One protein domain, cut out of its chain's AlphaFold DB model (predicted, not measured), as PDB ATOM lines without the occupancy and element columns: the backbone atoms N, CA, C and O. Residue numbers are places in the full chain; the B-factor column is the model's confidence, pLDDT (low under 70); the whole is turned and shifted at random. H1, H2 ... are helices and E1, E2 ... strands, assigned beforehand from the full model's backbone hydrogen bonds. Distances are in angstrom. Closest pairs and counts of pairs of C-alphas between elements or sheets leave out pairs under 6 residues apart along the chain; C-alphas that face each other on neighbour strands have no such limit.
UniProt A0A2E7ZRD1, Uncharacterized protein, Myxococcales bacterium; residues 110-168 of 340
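What this domain is: This is residues 110 to 168 of the 340 residues of an uncharacterized protein of Myxococcales bacterium (UniProt A0A2E7ZRD1). Two strand hairpins, E1 with E2 and E3 with E4, lie side by side in an elongated, loosely built model, with the inner sides of the pair made by E2 and E3. The short helix H1 sits at one end of the long axis, and the turn between E3 and E4 lies at the other. The printed part has 59 residues, with one named helix and four named strands in the order E1, E2, H1, E3, E4; each hairpin is a sheet of two antiparallel strands, in the orders E1 - E2 and E3 - E4. The class is mostly strand, though under half of the residues, 24 of 59, are in named elements. The whole is loose, with a radius of gyration of the C-alphas of 13.7 A, and spans 41 by 22 by 14 A.

Where its parts are: E1 runs from Asn 115, with its C-alpha at (33.229, 41.952, -56.580), to Ile 118, 10.4 A from first to last C-alpha. E2 is residues 124 to 127, 10.0 A long. H1 is residues 133 to 136, from Glu 133, C-alpha at (49.626, 30.428, -48.783), to Lys 136, 5.0 A. E3 is residues 145 to 150, 16.5 A long. E4 is residues 154 to 159, 16.2 A long, and ends at C-alpha 159 at (28.370, 30.860, -44.011).

How they stand to each other: E1 and E2 form a hairpin, antiparallel with 158 degrees between their directions. The C-alphas of Ala 116 and Glu 126 face each other at 4.4 A, and N 125 and O 117 are within hydrogen-bond range at 2.8 A. E2 and E3 have 6 pairs of C-alphas within 8 A, the closest being those of Ile 124 and Ile 147, 5.7 A apart. E3 and E4 form the second hairpin, antiparallel at 163 degrees. The C-alphas of Ser 149 and Ile 155 face each other at 4.4 A, and N 146 and O 158, 2.8 A, and N 150 and O 154, 3.0 A, are within hydrogen-bond range. E1 is apart from E3, E4 and H1, and E4 is apart from E2 and H1. H1 is too short for a pair of O i and N i+4; its one pair of O i and N i+3 is within range.

The domain as a whole: The two C-alphas farthest apart are those of Phe 134 and Thr 152, at 42.5 A, while those of Gly 110 and Leu 168 are 7.8 A apart. The printed part has no cut. The links from E1 to E2, E2 to H1 and E3 to E4 are tight, and that from H1 to E3, 8 residues, is short. The mean pLDDT of the printed part is 79.5; residues 145 to 156 and 158 to 161 are under 70.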
ATOM      1  N   GLY A 110      36.053  37.677 -42.225       81.50
ATOM      2  CA  GLY A 110      35.698  39.083 -41.986       81.50
ATOM      3  C   GLY A 110      36.077  40.056 -43.112       81.50
ATOM      4  O   GLY A 110      35.976  41.257 -42.899       81.50
ATOM      5  N   ALA A 111      36.533  39.570 -44.271       87.69
ATOM      6  CA  ALA A 111      36.804  40.396 -45.447       87.69
ATOM      7  C   ALA A 111      35.525  40.843 -46.163       87.69
ATOM      8  O   ALA A 111      34.560  40.081 -46.276       87.69
ATOM      9  N   ASP A 112      35.575  42.048 -46.723       85.69
ATOM     10  CA  ASP A 112      34.567  42.542 -47.653       85.69
ATOM     11  C   ASP A 112      34.733  41.899 -49.040       85.69
ATOM     12  O   ASP A 112      35.830  41.514 -49.456       85.69
ATOM     13  N   ALA A 113      33.625  41.770 -49.773       83.94
ATOM     14  CA  ALA A 113      33.650  41.258 -51.139       83.94
ATOM     15  C   ALA A 113      34.287  42.287 -52.089       83.94
ATOM     16  O   ALA A 113      33.863  43.440 -52.138       83.94
ATOM     17  N   GLN A 114      35.258  41.855 -52.896       84.25
ATOM     18  CA  GLN A 114      35.891  42.695 -53.919       84.25
ATOM     19  C   GLN A 114      34.987  42.896 -55.138       84.25
ATOM     20  O   GLN A 114      34.968  43.968 -55.733       84.25
ATOM     21  N   ASN A 115      34.229  41.865 -55.521       79.62
ATOM     22  CA  ASN A 115      33.229  41.952 -56.580       79.62
ATOM     23  C   ASN A 115      32.009  41.118 -56.211       79.62
ATOM     24  O   ASN A 115      32.127  40.088 -55.547       79.62
ATOM     25  N   ALA A 116      30.853  41.524 -56.725       82.19
ATOM     26  CA  ALA A 116      29.636  40.730 -56.715       82.19
ATOM     27  C   ALA A 116      29.084  40.658 -58.141       82.19
ATOM     28  O   ALA A 116      29.024  41.660 -58.854       82.19
ATOM     29  N   SER A 117      28.683  39.466 -58.565       80.94
ATOM     30  CA  SER A 117      28.081  39.233 -59.876       80.94
ATOM     31  C   SER A 117      26.827  38.381 -59.747       80.94
ATOM     32  O   SER A 117      26.709  37.570 -58.828       80.94
ATOM     33  N   ILE A 118      25.876  38.586 -60.656       80.81
ATOM     34  CA  ILE A 118      24.640  37.804 -60.720       80.81
ATOM     35  C   ILE A 118      24.809  36.767 -61.825       80.81
ATOM     36  O   ILE A 118      25.024  37.110 -62.989       80.81
ATOM     37  N   ASN A 119      24.710  35.496 -61.457       79.88
ATOM     38  CA  ASN A 119      24.766  34.377 -62.381       79.88
ATOM     39  C   ASN A 119      23.463  34.261 -63.189       79.88
ATOM     40  O   ASN A 119      22.412  34.777 -62.806       79.88
ATOM     41  N   ALA A 120      23.509  33.527 -64.304       77.69
ATOM     42  CA  ALA A 120      22.345  33.314 -65.173       77.69
ATOM     43  C   ALA A 120      21.171  32.595 -64.475       77.69
ATOM     44  O   ALA A 120      20.033  32.698 -64.927       77.69
ATOM     45  N   ASP A 121      21.441  31.879 -63.382       76.94
ATOM     46  CA  ASP A 121      20.442  31.224 -62.532       76.94
ATOM     47  C   ASP A 121      19.880  32.139 -61.423       76.94
ATOM     48  O   ASP A 121      19.046  31.706 -60.632       76.94
ATOM     49  N   GLY A 122      20.311  33.405 -61.370       71.19
ATOM     50  CA  GLY A 122      19.914  34.384 -60.358       71.19
ATOM     51  C   GLY A 122      20.695  34.298 -59.042       71.19
ATOM     52  O   GLY A 122      20.438  35.100 -58.142       71.19
ATOM     53  N   SER A 123      21.647  33.371 -58.896       75.00
ATOM     54  CA  SER A 123      22.530  33.330 -57.724       75.00
ATOM     55  C   SER A 123      23.541  34.483 -57.738       75.00
ATOM     56  O   SER A 123      23.898  34.994 -58.800       75.00
ATOM     57  N   ILE A 124      23.991  34.913 -56.556       74.31
ATOM     58  CA  ILE A 124      25.005  35.966 -56.416       74.31
ATOM     59  C   ILE A 124      26.338  35.290 -56.109       74.31
ATOM     60  O   ILE A 124      26.457  34.570 -55.120       74.31
ATOM     61  N   SER A 125      27.340  35.535 -56.946       78.19
ATOM     62  CA  SER A 125      28.716  35.123 -56.688       78.19
ATOM     63  C   SER A 125      29.519  36.327 -56.217       78.19
ATOM     64  O   SER A 125      29.666  37.298 -56.962       78.19
ATOM     65  N   GLU A 126      30.060  36.241 -55.005       83.19
ATOM     66  CA  GLU A 126      31.029  37.195 -54.463       83.19
ATOM     67  C   GLU A 126      32.453  36.666 -54.691       83.19
ATOM     68  O   GLU A 126      32.693  35.459 -54.614       83.19
ATOM     69  N   SER A 127      33.398  37.555 -54.993       84.94
ATOM     70  CA  SER A 127      34.830  37.239 -55.010       84.94
ATOM     71  C   SER A 127      35.530  37.979 -53.882       84.94
ATOM     72  O   SER A 127      35.282  39.170 -53.691       84.94
ATOM     73  N   PHE A 128      36.441  37.303 -53.195       89.31
ATOM     74  CA  PHE A 128      37.213  37.851 -52.082       89.31
ATOM     75  C   PHE A 128      38.699  37.831 -52.414       89.31
ATOM     76  O   PHE A 128      39.135  37.057 -53.268       89.31
ATOM     77  N   GLU A 129      39.473  38.644 -51.704       90.38
ATOM     78  CA  GLU A 129      40.924  38.560 -51.781       90.38
ATOM     79  C   GLU A 129      41.419  37.203 -51.260       90.38
ATOM     80  O   GLU A 129      41.033  36.735 -50.182       90.38
ATOM     81  N   ASP A 130      42.302  36.571 -52.031       90.44
ATOM     82  CA  ASP A 130      42.881  35.283 -51.678       90.44
ATOM     83  C   ASP A 130      43.848  35.402 -50.496       90.44
ATOM     84  O   ASP A 130      44.827  36.147 -50.532       90.44
ATOM     85  N   VAL A 131      43.648  34.565 -49.473       93.31
ATOM     86  CA  VAL A 131      44.607  34.440 -48.366       93.31
ATOM     87  C   VAL A 131      45.934  33.872 -48.901       93.31
ATOM     88  O   VAL A 131      45.937  32.754 -49.440       93.31
ATOM     89  N   PRO A 132      47.078  34.563 -48.714       94.19
ATOM     90  CA  PRO A 132      48.370  34.043 -49.143       94.19
ATOM     91  C   PRO A 132      48.710  32.704 -48.475       94.19
ATOM     92  O   PRO A 132      48.424  32.478 -47.297       94.19
ATOM     93  N   GLU A 133      49.381  31.816 -49.211       92.62
ATOM     94  CA  GLU A 133      49.626  30.428 -48.783       92.62
ATOM     95  C   GLU A 133      50.400  30.325 -47.460       92.62
ATOM     96  O   GLU A 133      50.134  29.456 -46.631       92.62
ATOM     97  N   PHE A 134      51.318  31.266 -47.226       92.94
ATOM     98  CA  PHE A 134      52.045  31.389 -45.965       92.94
ATOM     99  C   PHE A 134      51.101  31.544 -44.761       92.94
ATOM    100  O   PHE A 134      51.311  30.909 -43.730       92.94
ATOM    101  N   PHE A 135      50.031  32.333 -44.895       95.44
ATOM    102  CA  PHE A 135      49.081  32.591 -43.812       95.44
ATOM    103  C   PHE A 135      48.036  31.484 -43.663       95.44
ATOM    104  O   PHE A 135      47.633  31.187 -42.538       95.44
ATOM    105  N   LYS A 136      47.675  30.793 -44.753       92.88
ATOM    106  CA  LYS A 136      46.870  29.559 -44.676       92.88
ATOM    107  C   LYS A 136      47.545  28.517 -43.784       92.88
ATOM    108  O   LYS A 136      46.911  27.947 -42.901       92.88
ATOM    109  N   GLN A 137      48.861  28.344 -43.930       91.50
ATOM    110  CA  GLN A 137      49.657  27.446 -43.081       91.50
ATOM    111  C   GLN A 137      49.743  27.903 -41.617       91.50
ATOM    112  O   GLN A 137      50.020  27.094 -40.735       91.50
ATOM    113  N   MET A 138      49.495  29.186 -41.343       91.56
ATOM    114  CA  MET A 138      49.425  29.736 -39.989       91.56
ATOM    115  C   MET A 138      48.031  29.621 -39.350       91.56
ATOM    116  O   MET A 138      47.873  30.016 -38.194       91.56
ATOM    117  N   GLY A 139      47.038  29.087 -40.067       90.88
ATOM    118  CA  GLY A 139      45.662  28.938 -39.586       90.88
ATOM    119  C   GLY A 139      44.731  30.093 -39.965       90.88
ATOM    120  O   GLY A 139      43.635  30.192 -39.414       90.88
ATOM    121  N   VAL A 140      45.129  30.978 -40.887       92.06
ATOM    122  CA  VAL A 140      44.202  31.966 -41.461       92.06
ATOM    123  C   VAL A 140      43.267  31.258 -42.436       92.06
ATOM    124  O   VAL A 140      43.711  30.585 -43.367       92.06
ATOM    125  N   SER A 141      41.963  31.412 -42.218       86.12
ATOM    126  CA  SER A 141      40.930  30.786 -43.046       86.12
ATOM    127  C   SER A 141      40.452  31.729 -44.149       86.12
ATOM    128  O   SER A 141      40.290  32.928 -43.921       86.12
ATOM    129  N   ALA A 142      40.209  31.180 -45.341       84.19
ATOM    130  CA  ALA A 142      39.567  31.907 -46.435       84.19
ATOM    131  C   ALA A 142      38.084  32.172 -46.127       84.19
ATOM    132  O   ALA A 142      37.493  31.506 -45.271       84.19
ATOM    133  N   VAL A 143      37.478  33.121 -46.845       81.50
ATOM    134  CA  VAL A 143      36.030  33.343 -46.762       81.50
ATOM    135  C   VAL A 143      35.306  32.121 -47.316       81.50
ATOM    136  O   VAL A 143      35.559  31.701 -48.440       81.50
ATOM    137  N   ASN A 144      34.381  31.571 -46.533       70.19
ATOM    138  CA  ASN A 144      33.491  30.492 -46.951       70.19
ATOM    139  C   ASN A 144      32.036  30.954 -46.812       70.19
ATOM    140  O   ASN A 144      31.308  30.508 -45.923       70.19
ATOM    141  N   ARG A 145      31.626  31.875 -47.690       69.94
ATOM    142  CA  ARG A 145      30.273  32.435 -47.738       69.94
ATOM    143  C   ARG A 145      29.635  32.116 -49.084       69.94
ATOM    144  O   ARG A 145      30.185  32.451 -50.126       69.94
ATOM    145  N   ASN A 146      28.470  31.477 -49.058       65.25
ATOM    146  CA  ASN A 146      27.665  31.189 -50.238       65.25
ATOM    147  C   ASN A 146      26.359  31.980 -50.162       65.25
ATOM    148  O   ASN A 146      25.575  31.802 -49.227       65.25
ATOM    149  N   ILE A 147      26.105  32.829 -51.158       68.62
ATOM    150  CA  ILE A 147      24.844  33.564 -51.285       68.62
ATOM    151  C   ILE A 147      24.018  32.907 -52.386       68.62
ATOM    152  O   ILE A 147      24.345  32.954 -53.567       68.62
ATOM    153  N   SER A 148      22.915  32.282 -51.992       64.69
ATOM    154  CA  SER A 148      21.938  31.716 -52.919       64.69
ATOM    155  C   SER A 148      20.688  32.583 -52.918       64.69
ATOM    156  O   SER A 148      20.260  33.079 -51.879       64.69
ATOM    157  N   SER A 149      20.098  32.790 -54.091       60.53
ATOM    158  CA  SER A 149      18.804  33.452 -54.210       60.53
ATOM    159  C   SER A 149      17.838  32.509 -54.920       60.53
ATOM    160  O   SER A 149      18.202  31.829 -55.879       60.53
ATOM    161  N   SER A 150      16.615  32.409 -54.407       62.34
ATOM    162  CA  SER A 150      15.537  31.636 -55.019       62.34
ATOM    163  C   SER A 150      14.299  32.508 -55.128       62.34
ATOM    164  O   SER A 150      13.861  33.116 -54.148       62.34
ATOM    165  N   PHE A 151      13.665  32.489 -56.301       55.00
ATOM    166  CA  PHE A 151      12.418  33.214 -56.559       55.00
ATOM    167  C   PHE A 151      11.269  32.789 -55.624       55.00
ATOM    168  O   PHE A 151      10.303  33.522 -55.446       55.00
ATOM    169  N   THR A 152      11.370  31.603 -55.011       59.56
ATOM    170  CA  THR A 152      10.367  31.054 -54.083       59.56
ATOM    171  C   THR A 152      10.768  31.136 -52.610       59.56
ATOM    172  O   THR A 152       9.914  30.918 -51.753       59.56
ATOM    173  N   SER A 153      12.030  31.443 -52.289       61.28
ATOM    174  CA  SER A 153      12.555  31.342 -50.913       61.28
ATOM    175  C   SER A 153      13.295  32.590 -50.420       61.28
ATOM    176  O   SER A 153      13.660  32.643 -49.249       61.28
ATOM    177  N   GLY A 154      13.482  33.607 -51.268       67.25
ATOM    178  CA  GLY A 154      14.244  34.810 -50.926       67.25
ATOM    179  C   GLY A 154      15.757  34.616 -51.060       67.25
ATOM    180  O   GLY A 154      16.217  33.712 -51.760       67.25
ATOM    181  N   ILE A 155      16.528  35.501 -50.422       68.94
ATOM    182  CA  ILE A 155      17.997  35.450 -50.382       68.94
ATOM    183  C   ILE A 155      18.415  34.653 -49.143       68.94
ATOM    184  O   ILE A 155      18.082  35.035 -48.022       68.94
ATOM    185  N   SER A 156      19.160  33.568 -49.342       66.38
ATOM    186  CA  SER A 156      19.781  32.774 -48.284       66.38
ATOM    187  C   SER A 156      21.296  32.931 -48.320       66.38
ATOM    188  O   SER A 156      21.960  32.560 -49.289       66.38
ATOM    189  N   VAL A 157      21.849  33.452 -47.227       71.44
ATOM    190  CA  VAL A 157      23.292  33.507 -46.986       71.44
ATOM    191  C   VAL A 157      23.656  32.313 -46.114       71.44
ATOM    192  O   VAL A 157      23.136  32.173 -45.009       71.44
ATOM    193  N   THR A 158      24.505  31.428 -46.621       67.75
ATOM    194  CA  THR A 158      25.075  30.318 -45.850       67.75
ATOM    195  C   THR A 158      26.554  30.594 -45.643       67.75
ATOM    196  O   THR A 158      27.302  30.718 -46.610       67.75
ATOM    197  N   GLU A 159      26.971  30.697 -44.389       69.06
ATOM    198  CA  GLU A 159      28.370  30.860 -44.011       69.06
ATOM    199  C   GLU A 159      28.826  29.578 -43.316       69.06
ATOM    200  O   GLU A 159      28.137  29.067 -42.429       69.06
ATOM    201  N   SER A 160      29.930  29.000 -43.783       66.75
ATOM    202  CA  SER A 160      30.484  27.796 -43.169       66.75
ATOM    203  C   SER A 160      31.028  28.126 -41.784       66.75
ATOM    204  O   SER A 160      31.648  29.169 -41.588       66.75
ATOM    205  N   GLU A 161      30.838  27.207 -40.838       69.88
ATOM    206  CA  GLU A 161      31.346  27.365 -39.478       69.88
ATOM    207  C   GLU A 161      32.875  27.523 -39.501       69.88
ATOM    208  O   GLU A 161      33.603  26.722 -40.103       69.88
ATOM    209  N   ARG A 162      33.358  28.611 -38.900       76.56
ATOM    210  CA  ARG A 162      34.784  28.919 -38.827       76.56
ATOM    211  C   ARG A 162      35.437  28.012 -37.776       76.56
ATOM    212  O   ARG A 162      34.866  27.860 -36.698       76.56
ATOM    213  N   PRO A 163      36.634  27.450 -38.037       82.06
ATOM    214  CA  PRO A 163      37.368  26.711 -37.014       82.06
ATOM    215  C   PRO A 163      37.588  27.572 -35.763       82.06
ATOM    216  O   PRO A 163      37.966  28.737 -35.888       82.06
ATOM    217  N   GLU A 164      37.391  27.003 -34.570       83.25
ATOM    218  CA  GLU A 164      37.558  27.724 -33.295       83.25
ATOM    219  C   GLU A 164      38.971  28.304 -33.118       83.25
ATOM    220  O   GLU A 164      39.158  29.301 -32.431       83.25
ATOM    221  N   ASP A 165      39.979  27.705 -33.753       87.75
ATOM    222  CA  ASP A 165      41.379  28.124 -33.699       87.75
ATOM    223  C   ASP A 165      41.811  28.992 -34.891       87.75
ATOM    224  O   ASP A 165      42.977  29.394 -34.982       87.75
ATOM    225  N   ALA A 166      40.890  29.319 -35.802       89.75
ATOM    226  CA  ALA A 166      41.213  30.101 -36.981       89.75
ATOM    227  C   ALA A 166      41.730  31.489 -36.593       89.75
ATOM    228  O   ALA A 166      41.224  32.145 -35.679       89.75
ATOM    229  N   ARG A 167      42.713  31.977 -37.343       94.12
ATOM    230  CA  ARG A 167      43.271  33.324 -37.200       94.12
ATOM    231  C   ARG A 167      42.666  34.282 -38.216       94.12
ATOM    232  O   ARG A 167      42.193  33.865 -39.273       94.12
ATOM    233  N   LEU A 168      42.741  35.564 -37.894       94.25
ATOM    234  CA  LEU A 168      42.406  36.667 -38.779       94.25
ATOM    235  C   LEU A 168      43.659  37.241 -39.417       94.25
ATOM    236  O   LEU A 168      44.756  37.172 -38.854       94.25
TER     237      LEU A 168